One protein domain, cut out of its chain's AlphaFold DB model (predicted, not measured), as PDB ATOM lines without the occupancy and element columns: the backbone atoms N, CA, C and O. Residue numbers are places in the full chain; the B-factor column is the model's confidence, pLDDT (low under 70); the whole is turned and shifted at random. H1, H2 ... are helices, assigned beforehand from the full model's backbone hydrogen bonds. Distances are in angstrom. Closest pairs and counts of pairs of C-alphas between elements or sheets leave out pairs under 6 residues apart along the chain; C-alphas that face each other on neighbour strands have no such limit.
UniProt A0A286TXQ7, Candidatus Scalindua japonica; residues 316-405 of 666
ATOM      1  N   THR A 316     238.157 310.648 277.140       85.19
ATOM      2  CA  THR A 316     237.920 309.788 278.308       85.19
ATOM      3  C   THR A 316     238.563 310.337 279.584       85.19
ATOM      4  O   THR A 316     237.893 310.429 280.613       85.19
ATOM      5  N   LEU A 317     239.835 310.740 279.531       84.88
ATOM      6  CA  LEU A 317     240.536 311.298 280.693       84.88
ATOM      7  C   LEU A 317     239.938 312.642 281.130       84.88
ATOM      8  O   LEU A 317     239.751 312.880 282.323       84.88
ATOM      9  N   ALA A 318     239.567 313.485 280.166       87.75
ATOM     10  CA  ALA A 318     238.972 314.793 280.417       87.75
ATOM     11  C   ALA A 318     237.583 314.694 281.080       87.75
ATOM     12  O   ALA A 318     237.253 315.519 281.936       87.75
ATOM     13  N   TRP A 319     236.781 313.686 280.721       89.38
ATOM     14  CA  TRP A 319     235.509 313.384 281.383       89.38
ATOM     15  C   TRP A 319     235.707 312.805 282.781       89.38
ATOM     16  O   TRP A 319     235.078 313.279 283.726       89.38
ATOM     17  N   LYS A 320     236.624 311.837 282.935       86.94
ATOM     18  CA  LYS A 320     236.970 311.261 284.245       86.94
ATOM     19  C   LYS A 320     237.413 312.337 285.230       86.94
ATOM     20  O   LYS A 320     236.940 312.340 286.362       86.94
ATOM     21  N   LEU A 321     238.270 313.264 284.791       87.88
ATOM     22  CA  LEU A 321     238.700 314.393 285.610       87.88
ATOM     23  C   LEU A 321     237.490 315.195 286.098       87.88
ATOM     24  O   LEU A 321     237.297 315.287 287.300       87.88
ATOM     25  N   ARG A 322     236.625 315.670 285.192       91.38
ATOM     26  CA  ARG A 322     235.434 316.465 285.548       91.38
ATOM     27  C   ARG A 322     234.509 315.759 286.533       91.38
ATOM     28  O   ARG A 322     234.139 316.355 287.539       91.38
ATOM     29  N   CYS A 323     234.147 314.504 286.261       91.00
ATOM     30  CA  CYS A 323     233.259 313.735 287.134       91.00
ATOM     31  C   CYS A 323     233.874 313.545 288.529       91.00
ATOM     32  O   CYS A 323     233.198 313.761 289.534       91.00
ATOM     33  N   ASN A 324     235.165 313.204 288.599       89.00
ATOM     34  CA  ASN A 324     235.861 313.009 289.870       89.00
ATOM     35  C   ASN A 324     236.031 314.328 290.634       89.00
ATOM     36  O   ASN A 324     235.756 314.358 291.832       89.00
ATOM     37  N   THR A 325     236.399 315.426 289.959       91.25
ATOM     38  CA  THR A 325     236.489 316.756 290.581       91.25
ATOM     39  C   THR A 325     235.131 317.201 291.120       91.25
ATOM     40  O   THR A 325     235.044 317.686 292.244       91.25
ATOM     41  N   ALA A 326     234.057 317.034 290.339       93.94
ATOM     42  CA  ALA A 326     232.715 317.450 290.739       93.94
ATOM     43  C   ALA A 326     232.224 316.639 291.942       93.94
ATOM     44  O   ALA A 326     231.692 317.209 292.896       93.94
ATOM     45  N   LYS A 327     232.462 315.321 291.943       93.00
ATOM     46  CA  LYS A 327     232.182 314.461 293.097       93.00
ATOM     47  C   LYS A 327     232.979 314.900 294.325       93.00
ATOM     48  O   LYS A 327     232.394 315.044 295.396       93.00
ATOM     49  N   HIS A 328     234.277 315.157 294.166       91.69
ATOM     50  CA  HIS A 328     235.147 315.628 295.242       91.69
ATOM     51  C   HIS A 328     234.629 316.927 295.868       91.69
ATOM     52  O   HIS A 328     234.369 316.963 297.070       91.69
ATOM     53  N   PHE A 329     234.406 317.964 295.054       92.12
ATOM     54  CA  PHE A 329     233.893 319.246 295.530       92.12
ATOM     55  C   PHE A 329     232.507 319.114 296.165       92.12
ATOM     56  O   PHE A 329     232.286 319.667 297.238       92.12
ATOM     57  N   GLY A 330     231.591 318.348 295.564       92.94
ATOM     58  CA  GLY A 330     230.258 318.121 296.128       92.94
ATOM     59  C   GLY A 330     230.317 317.499 297.526       92.94
ATOM     60  O   GLY A 330     229.705 318.012 298.460       92.94
ATOM     61  N   GLN A 331     231.124 316.449 297.694       90.94
ATOM     62  CA  GLN A 331     231.327 315.772 298.977       90.94
ATOM     63  C   GLN A 331     232.027 316.659 300.013       90.94
ATOM     64  O   GLN A 331     231.620 316.693 301.176       90.94
ATOM     65  N   PHE A 332     233.061 317.392 299.590       89.19
ATOM     66  CA  PHE A 332     233.783 318.333 300.439       89.19
ATOM     67  C   PHE A 332     232.853 319.444 300.946       89.19
ATOM     68  O   PHE A 332     232.766 319.668 302.153       89.19
ATOM     69  N   PHE A 333     232.099 320.091 300.054       90.12
ATOM     70  CA  PHE A 333     231.181 321.167 300.421       90.12
ATOM     71  C   PHE A 333     230.017 320.693 301.274       90.12
ATOM     72  O   PHE A 333     229.689 321.376 302.238       90.12
ATOM     73  N   GLU A 334     229.431 319.528 300.990       90.38
ATOM     74  CA  GLU A 334     228.421 318.948 301.876       90.38
ATOM     75  C   GLU A 334     228.954 318.823 303.310       90.38
ATOM     76  O   GLU A 334     228.280 319.235 304.257       90.38
ATOM     77  N   GLY A 335     230.175 318.297 303.479       86.81
ATOM     78  CA  GLY A 335     230.798 318.119 304.794       86.81
ATOM     79  C   GLY A 335     231.084 319.429 305.534       86.81
ATOM     80  O   GLY A 335     231.092 319.451 306.762       86.81
ATOM     81  N   GLN A 336     231.307 320.520 304.802       85.50
ATOM     82  CA  GLN A 336     231.611 321.844 305.353       85.50
ATOM     83  C   GLN A 336     230.356 322.699 305.597       85.50
ATOM     84  O   GLN A 336     230.352 323.558 306.478       85.50
ATOM     85  N   LEU A 337     229.287 322.460 304.834       86.94
ATOM     86  CA  LEU A 337     228.047 323.237 304.821       86.94
ATOM     87  C   LEU A 337     226.825 322.345 305.123       86.94
ATOM     88  O   LEU A 337     225.939 322.193 304.274       86.94
ATOM     89  N   PRO A 338     226.734 321.743 306.325       83.50
ATOM     90  CA  PRO A 338     225.603 320.888 306.668       83.50
ATOM     91  C   PRO A 338     224.283 321.669 306.593       83.50
ATOM     92  O   PRO A 338     224.170 322.778 307.117       83.50
ATOM     93  N   GLY A 339     223.271 321.083 305.947       85.19
ATOM     94  CA  GLY A 339     221.956 321.703 305.761       85.19
ATOM     95  C   GLY A 339     221.868 322.757 304.650       85.19
ATOM     96  O   GLY A 339     220.777 323.275 304.408       85.19
ATOM     97  N   ALA A 340     222.965 323.072 303.952       88.75
ATOM     98  CA  ALA A 340     222.893 323.917 302.767       88.75
ATOM     99  C   ALA A 340     222.091 323.239 301.644       88.75
ATOM    100  O   ALA A 340     221.922 322.019 301.599       88.75
ATOM    101  N   ASN A 341     221.573 324.053 300.724       91.62
ATOM    102  CA  ASN A 341     220.809 323.544 299.596       91.62
ATOM    103  C   ASN A 341     221.712 322.722 298.666       91.62
ATOM    104  O   ASN A 341     222.685 323.231 298.105       91.62
ATOM    105  N   THR A 342     221.362 321.453 298.490       91.94
ATOM    106  CA  THR A 342     222.232 320.503 297.806       91.94
ATOM    107  C   THR A 342     222.310 320.755 296.306       91.94
ATOM    108  O   THR A 342     223.377 320.615 295.722       91.94
ATOM    109  N   GLU A 343     221.234 321.222 295.669       93.25
ATOM    110  CA  GLU A 343     221.280 321.609 294.252       93.25
ATOM    111  C   GLU A 343     222.338 322.699 294.000       93.25
ATOM    112  O   GLU A 343     223.144 322.582 293.074       93.25
ATOM    113  N   ARG A 344     222.408 323.698 294.890       93.44
ATOM    114  CA  ARG A 344     223.443 324.739 294.871       93.44
ATOM    115  C   ARG A 344     224.845 324.188 295.036       93.44
ATOM    116  O   ARG A 344     225.726 324.586 294.274       93.44
ATOM    117  N   ILE A 345     225.055 323.295 296.000       93.56
ATOM    118  CA  ILE A 345     226.369 322.684 296.231       93.56
ATOM    119  C   ILE A 345     226.868 321.983 294.964       93.56
ATOM    120  O   ILE A 345     227.995 322.223 294.539       93.56
ATOM    121  N   TYR A 346     226.036 321.154 294.330       94.38
ATOM    122  CA  TYR A 346     226.485 320.344 293.197       94.38
ATOM    123  C   TYR A 346     226.570 321.133 291.897       94.38
ATOM    124  O   TYR A 346     227.481 320.884 291.111       94.38
ATOM    125  N   SER A 347     225.706 322.126 291.688       94.62
ATOM    126  CA  SER A 347     225.850 323.045 290.551       94.62
ATOM    127  C   SER A 347     227.174 323.816 290.652       94.62
ATOM    128  O   SER A 347     227.955 323.845 289.701       94.62
ATOM    129  N   GLN A 348     227.499 324.336 291.843       94.06
ATOM    130  CA  GLN A 348     228.790 324.976 292.110       94.06
ATOM    131  C   GLN A 348     229.963 324.001 291.921       94.06
ATOM    132  O   GLN A 348     230.964 324.363 291.301       94.06
ATOM    133  N   ALA A 349     229.842 322.764 292.410       94.69
ATOM    134  CA  ALA A 349     230.872 321.737 292.269       94.69
ATOM    135  C   ALA A 349     231.184 321.431 290.797       94.69
ATOM    136  O   ALA A 349     232.354 321.358 290.425       94.69
ATOM    137  N   TRP A 350     230.163 321.322 289.942       95.50
ATOM    138  CA  TRP A 350     230.344 321.135 288.500       95.50
ATOM    139  C   TRP A 350     230.977 322.340 287.815       95.50
ATOM    140  O   TRP A 350     231.838 322.173 286.949       95.50
ATOM    141  N   TRP A 351     230.604 323.557 288.213       94.69
ATOM    142  CA  TRP A 351     231.247 324.757 287.686       94.69
ATOM    143  C   TRP A 351     232.738 324.784 288.023       94.69
ATOM    144  O   TRP A 351     233.569 325.002 287.143       94.69
ATOM    145  N   MET A 352     233.088 324.509 289.282       94.31
ATOM    146  CA  MET A 352     234.480 324.476 289.731       94.31
ATOM    147  C   MET A 352     235.260 323.348 289.057       94.31
ATOM    148  O   MET A 352     236.377 323.569 288.593       94.31
ATOM    149  N   ALA A 353     234.650 322.168 288.926       93.62
ATOM    150  CA  ALA A 353     235.217 321.039 288.202       93.62
ATOM    151  C   ALA A 353     235.562 321.390 286.754       93.62
ATOM    152  O   ALA A 353     236.643 321.046 286.285       93.62
ATOM    153  N   GLU A 354     234.688 322.121 286.058       93.31
ATOM    154  CA  GLU A 354     234.968 322.576 284.696       93.31
ATOM    155  C   GLU A 354     236.148 323.553 284.643       93.31
ATOM    156  O   GLU A 354     236.993 323.462 283.753       93.31
ATOM    157  N   LYS A 355     236.244 324.483 285.599       92.81
ATOM    158  CA  LYS A 355     237.367 325.428 285.652       92.81
ATOM    159  C   LYS A 355     238.702 324.728 285.895       92.81
ATOM    160  O   LYS A 355     239.660 325.028 285.191       92.81
ATOM    161  N   VAL A 356     238.743 323.774 286.824       92.44
ATOM    162  CA  VAL A 356     239.936 322.959 287.094       92.44
ATOM    163  C   VAL A 356     240.281 322.095 285.883       92.44
ATOM    164  O   VAL A 356     241.426 322.081 285.440       92.44
ATOM    165  N   ALA A 357     239.297 321.422 285.285       90.62
ATOM    166  CA  ALA A 357     239.536 320.545 284.144       90.62
ATOM    167  C   ALA A 357     240.077 321.285 282.910       90.62
ATOM    168  O   ALA A 357     240.842 320.704 282.144       90.62
ATOM    169  N   ASN A 358     239.728 322.562 282.734       89.62
ATOM    170  CA  ASN A 358     240.257 323.400 281.657       89.62
ATOM    171  C   ASN A 358     241.724 323.814 281.838       89.62
ATOM    172  O   ASN A 358     242.340 324.249 280.872       89.62
ATOM    173  N   ILE A 359     242.308 323.674 283.033       90.44
ATOM    174  CA  ILE A 359     243.758 323.862 283.213       90.44
ATOM    175  C   ILE A 359     244.528 322.699 282.580       90.44
ATOM    176  O   ILE A 359     245.596 322.894 282.003       90.44
ATOM    177  N   PHE A 360     243.969 321.491 282.666       85.88
ATOM    178  CA  PHE A 360     244.638 320.248 282.283       85.88
ATOM    179  C   PHE A 360     244.162 319.679 280.942       85.88
ATOM    180  O   PHE A 360     244.622 318.613 280.539       85.88
ATOM    181  N   SER A 361     243.247 320.349 280.238       73.69
ATOM    182  CA  SER A 361     242.551 319.779 279.076       73.69
ATOM    183  C   SER A 361     243.471 319.354 277.925       73.69
ATOM    184  O   SER A 361     243.109 318.447 277.177       73.69
ATOM    185  N   ASN A 362     244.672 319.932 277.833       70.31
ATOM    186  CA  ASN A 362     245.660 319.632 276.793       70.31
ATOM    187  C   ASN A 362     246.779 318.672 277.229       70.31
ATOM    188  O   ASN A 362     247.666 318.379 276.431       70.31
ATOM    189  N   SER A 363     246.782 318.195 278.479       78.69
ATOM    190  CA  SER A 363     247.867 317.365 279.015       78.69
ATOM    191  C   SER A 363     247.315 316.106 279.669       78.69
ATOM    192  O   SER A 363     246.808 316.148 280.786       78.69
ATOM    193  N   SER A 364     247.430 314.960 278.989       75.75
ATOM    194  CA  SER A 364     247.072 313.658 279.570       75.75
ATOM    195  C   SER A 364     247.869 313.375 280.846       75.75
ATOM    196  O   SER A 364     247.301 312.910 281.831       75.75
ATOM    197  N   GLU A 365     249.154 313.729 280.855       76.00
ATOM    198  CA  GLU A 365     250.015 313.677 282.035       76.00
ATOM    199  C   GLU A 365     249.502 314.601 283.144       76.00
ATOM    200  O   GLU A 365     249.319 314.153 284.272       76.00
ATOM    201  N   GLY A 366     249.161 315.849 282.814       70.94
ATOM    202  CA  GLY A 366     248.560 316.802 283.745       70.94
ATOM    203  C   GLY A 366     247.250 316.289 284.344       70.94
ATOM    204  O   GLY A 366     247.033 316.434 285.541       70.94
ATOM    205  N   ILE A 367     246.405 315.612 283.558       75.75
ATOM    206  CA  ILE A 367     245.176 314.977 284.056       75.75
ATOM    207  C   ILE A 367     245.500 313.846 285.041       75.75
ATOM    208  O   ILE A 367     244.876 313.769 286.098       75.75
ATOM    209  N   VAL A 368     246.462 312.976 284.720       76.12
ATOM    210  CA  VAL A 368     246.862 311.858 285.594       76.12
ATOM    211  C   VAL A 368     247.472 312.368 286.900       76.12
ATOM    212  O   VAL A 368     247.117 311.888 287.976       76.12
ATOM    213  N   ILE A 369     248.349 313.368 286.817       69.38
ATOM    214  CA  ILE A 369     248.946 314.072 287.958       69.38
ATOM    215  C   ILE A 369     247.832 314.671 288.820       69.38
ATOM    216  O   ILE A 369     247.709 314.336 289.992       69.38
ATOM    217  N   SER A 370     246.940 315.453 288.221       71.00
ATOM    218  CA  SER A 370     245.812 316.089 288.899       71.00
ATOM    219  C   SER A 370     244.895 315.075 289.607       71.00
ATOM    220  O   SER A 370     244.520 315.269 290.762       71.00
ATOM    221  N   GLN A 371     244.610 313.926 288.981       71.88
ATOM    222  CA  GLN A 371     243.865 312.823 289.607       71.88
ATOM    223  C   GLN A 371     244.615 312.174 290.776       71.88
ATOM    224  O   GLN A 371     243.991 311.779 291.760       71.88
ATOM    225  N   LYS A 372     245.946 312.073 290.692       69.69
ATOM    226  CA  LYS A 372     246.784 311.582 291.788       69.69
ATOM    227  C   LYS A 372     246.753 312.522 292.994       69.69
ATOM    228  O   LYS A 372     246.892 312.022 294.098       69.69
ATOM    229  N   TYR A 373     246.544 313.826 292.800       64.81
ATOM    230  CA  TYR A 373     246.460 314.811 293.888       64.81
ATOM    231  C   TYR A 373     245.034 315.043 294.414       64.81
ATOM    232  O   TYR A 373     244.878 315.374 295.587       64.81
ATOM    233  N   MET A 374     243.986 314.774 293.619       62.03
ATOM    234  CA  MET A 374     242.606 314.640 294.135       62.03
ATOM    235  C   MET A 374     242.475 313.550 295.194       62.03
ATOM    236  O   MET A 374     241.599 313.603 296.057       62.03
ATOM    237  N   LEU A 375     243.296 312.511 295.054       54.97
ATOM    238  CA  LEU A 375     243.538 311.517 296.076       54.97
ATOM    239  C   LEU A 375     244.606 312.135 296.977       54.97
ATOM    240  O   LEU A 375     245.782 312.015 296.645       54.97
ATOM    241  N   PRO A 376     244.262 312.842 298.067       50.88
ATOM    242  CA  PRO A 376     245.293 313.340 298.960       50.88
ATOM    243  C   PRO A 376     246.209 312.170 299.288       50.88
ATOM    244  O   PRO A 376     245.740 311.065 299.577       50.88
ATOM    245  N   SER A 377     247.507 312.404 299.149       43.66
ATOM    246  CA  SER A 377     248.546 311.455 299.503       43.66
ATOM    247  C   SER A 377     248.192 310.761 300.823       43.66
ATOM    248  O   SER A 377     248.233 311.370 301.886       43.66
ATOM    249  N   GLY A 378     247.817 309.485 300.731       39.44
ATOM    250  CA  GLY A 378     247.920 308.511 301.811       39.44
ATOM    251  C   GLY A 378     246.671 308.199 302.630       39.44
ATOM    252  O   GLY A 378     246.436 307.013 302.838       39.44
ATOM    253  N   GLU A 379     245.893 309.175 303.121       41.16
ATOM    254  CA  GLU A 379     245.032 308.857 304.283       41.16
ATOM    255  C   GLU A 379     243.553 309.288 304.220       41.16
ATOM    256  O   GLU A 379     242.745 308.634 304.876       41.16
ATOM    257  N   PHE A 380     243.113 310.280 303.422       53.03
ATOM    258  CA  PHE A 380     241.705 310.738 303.510       53.03
ATOM    259  C   PHE A 380     241.092 311.337 302.240       53.03
ATOM    260  O   PHE A 380     241.092 312.549 302.054       53.03
ATOM    261  N   SER A 381     240.461 310.526 301.390       65.94
ATOM    262  CA  SER A 381     239.624 311.077 300.317       65.94
ATOM    263  C   SER A 381     238.417 311.842 300.891       65.94
ATOM    264  O   SER A 381     237.854 311.459 301.923       65.94
ATOM    265  N   SER A 382     237.970 312.896 300.195       73.69
ATOM    266  CA  SER A 382     236.681 313.562 300.469       73.69
ATOM    267  C   SER A 382     235.535 312.555 300.545       73.69
ATOM    268  O   SER A 382     234.623 312.724 301.343       73.69
ATOM    269  N   ASP A 383     235.622 311.480 299.757       78.56
ATOM    270  CA  ASP A 383     234.693 310.357 299.764       78.56
ATOM    271  C   ASP A 383     234.709 309.609 301.099       78.56
ATOM    272  O   ASP A 383     233.646 309.375 301.660       78.56
ATOM    273  N   MET A 384     235.880 309.300 301.667       76.88
ATOM    274  CA  MET A 384     235.954 308.640 302.972       76.88
ATOM    275  C   MET A 384     235.402 309.534 304.085       76.88
ATOM    276  O   MET A 384     234.589 309.080 304.888       76.88
ATOM    277  N   VAL A 385     235.804 310.808 304.121       78.94
ATOM    278  CA  VAL A 385     235.268 311.778 305.088       78.94
ATOM    279  C   VAL A 385     233.750 311.870 304.958       78.94
ATOM    280  O   VAL A 385     233.026 311.763 305.950       78.94
ATOM    281  N   TRP A 386     233.259 312.020 303.731       86.25
ATOM    282  CA  TRP A 386     231.840 312.134 303.440       86.25
ATOM    283  C   TRP A 386     231.071 310.864 303.810       86.25
ATOM    284  O   TRP A 386     230.046 310.963 304.473       86.25
ATOM    285  N   GLN A 387     231.576 309.671 303.488       82.31
ATOM    286  CA  GLN A 387     230.933 308.398 303.830       82.31
ATOM    287  C   GLN A 387     230.804 308.189 305.339       82.31
ATOM    288  O   GLN A 387     229.785 307.673 305.792       82.31
ATOM    289  N   MET A 388     231.806 308.611 306.114       80.38
ATOM    290  CA  MET A 388     231.801 308.443 307.570       80.38
ATOM    291  C   MET A 388     230.920 309.450 308.284       80.38
ATOM    292  O   MET A 388     230.437 309.186 309.382       80.38
ATOM    293  N   THR A 389     230.751 310.624 307.690       77.50
ATOM    294  CA  THR A 389     230.157 311.750 308.401       77.50
ATOM    295  C   THR A 389     228.808 312.145 307.851       77.50
ATOM    296  O   THR A 389     228.094 312.826 308.571       77.50
ATOM    297  N   ARG A 390     228.464 311.730 306.624       83.50
ATOM    298  CA  ARG A 390     227.261 312.055 305.841       83.50
ATOM    299  C   ARG A 390     226.379 313.130 306.489       83.50
ATOM    300  O   ARG A 390     225.557 312.834 307.369       83.50
ATOM    301  N   PRO A 391     226.598 314.405 306.138       83.00
ATOM    302  CA  PRO A 391     225.783 315.501 306.632       83.00
ATOM    303  C   PRO A 391     224.333 315.317 306.207       83.00
ATOM    304  O   PRO A 391     224.028 314.705 305.186       83.00
ATOM    305  N   ARG A 392     223.425 315.858 307.016       84.62
ATOM    306  CA  ARG A 392     222.016 315.940 306.641       84.62
ATOM    307  C   ARG A 392     221.897 316.926 305.482       84.62
ATOM    308  O   ARG A 392     222.321 318.078 305.610       84.62
ATOM    309  N   THR A 393     221.322 316.478 304.374       85.25
ATOM    310  CA  THR A 393     221.187 317.266 303.144       85.25
ATOM    311  C   THR A 393     219.799 317.113 302.547       85.25
ATOM    312  O   THR A 393     219.135 316.099 302.752       85.25
ATOM    313  N   GLN A 394     219.369 318.111 301.778       86.88
ATOM    314  CA  GLN A 394     218.148 318.016 300.978       86.88
ATOM    315  C   GLN A 394     218.360 317.045 299.808       86.88
ATOM    316  O   GLN A 394     219.475 316.930 299.283       86.88
ATOM    317  N   SER A 395     217.294 316.374 299.378       87.88
ATOM    318  CA  SER A 395     217.315 315.585 298.149       87.88
ATOM    319  C   SER A 395     217.539 316.481 296.932       87.88
ATOM    320  O   SER A 395     217.179 317.661 296.911       87.88
ATOM    321  N   SER A 396     218.208 315.939 295.917       90.31
ATOM    322  CA  SER A 396     218.500 316.674 294.687       90.31
ATOM    323  C   SER A 396     218.885 315.710 293.569       90.31
ATOM    324  O   SER A 396     219.713 314.819 293.769       90.31
ATOM    325  N   SER A 397     218.320 315.901 292.372       90.56
ATOM    326  CA  SER A 397     218.621 315.038 291.223       90.56
ATOM    327  C   SER A 397     220.054 315.232 290.711       90.56
ATOM    328  O   SER A 397     220.713 314.249 290.375       90.56
ATOM    329  N   ILE A 398     220.597 316.458 290.741       93.44
ATOM    330  CA  ILE A 398     222.004 316.709 290.377       93.44
ATOM    331  C   ILE A 398     222.972 316.094 291.386       93.44
ATOM    332  O   ILE A 398     223.995 315.536 290.989       93.44
ATOM    333  N   ARG A 399     222.630 316.105 292.679       93.38
ATOM    334  CA  ARG A 399     223.391 315.391 293.711       93.38
ATOM    335  C   ARG A 399     223.434 313.897 293.416       93.38
ATOM    336  O   ARG A 399     224.517 313.323 293.339       93.38
ATOM    337  N   TYR A 400     222.259 313.290 293.230       92.62
ATOM    338  CA  TYR A 400     222.132 311.877 292.881       92.62
ATOM    339  C   TYR A 400     223.007 311.538 291.674       92.62
ATOM    340  O   TYR A 400     223.878 310.670 291.749       92.62
ATOM    341  N   ALA A 401     222.819 312.275 290.583       92.75
ATOM    342  CA  ALA A 401     223.474 311.965 289.333       92.75
ATOM    343  C   ALA A 401     224.998 312.160 289.418       92.75
ATOM    344  O   ALA A 401     225.744 311.333 288.901       92.75
ATOM    345  N   THR A 402     225.478 313.168 290.151       93.62
ATOM    346  CA  THR A 402     226.921 313.383 290.368       93.62
ATOM    347  C   THR A 402     227.562 312.277 291.202       93.62
ATOM    348  O   THR A 402     228.680 311.856 290.914       93.62
ATOM    349  N   LEU A 403     226.883 311.814 292.254       90.94
ATOM    350  CA  LEU A 403     227.449 310.833 293.179       90.94
ATOM    351  C   LEU A 403     227.367 309.395 292.655       90.94
ATOM    352  O   LEU A 403     228.223 308.578 293.003       90.94
ATOM    353  N   LEU A 404     226.317 309.074 291.891       88.88
ATOM    354  CA  LEU A 404     225.883 307.689 291.683       88.88
ATOM    355  C   LEU A 404     225.808 307.257 290.219       88.88
ATOM    356  O   LEU A 404     225.732 306.054 289.964       88.88
ATOM    357  N   THR A 405     225.873 308.187 289.263       88.12
ATOM    358  CA  THR A 405     226.021 307.836 287.843       88.12
ATOM    359  C   THR A 405     227.491 307.869 287.442       88.12
ATOM    360  O   THR A 405     228.304 308.564 288.047       88.12
TER     361      THR A 405
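AT A GLANCE: This is residues 316 to 405 of the 666 residues of a protein of Candidatus Scalindua japonica (UniProt A0A286TXQ7). A long helix, H1, runs through the middle; H2 folds back on it as a helical hairpin, and shorter H3, H4 and H5 pack on H1. H1, H2 and H3 make an up-and-down bundle, each running against the one before. The 90 printed residues hold five named helices and no named strand: all helix, compact, radius of gyration of the C-alphas 13.0 A, spans 38 by 27 by 19 A.

IN THESE COORDINATES: H1, residues 316 to 336, spans 30.3 A from C-alpha 316 at (237.920, 309.788, 278.308). H2, residues 342 to 360, spans 27.3 A; H3 is residues 364 to 374, H4 382 to 389, and H5 397 to 404, ending at (225.883, 307.689, 291.683).

HOW THE PARTS SIT: H1, the hub, touches H2 at a steep tilt of 42 degrees, opposite ways; the closest C-alphas, of Ala 326 and Ala 349, are 4.9 A apart. Residues 328 to 335 of H1 touch H4, closest at C-alphas 332 and 382, 5.6 A. Every O i to N i+4 pair is within hydrogen-bond range in H1, H3, H4 and H5, and 13 of 15 in H2.

THE WHOLE: The printed part has no cut and no long link; pLDDT is under 70 at residues 369 and 372 to 381.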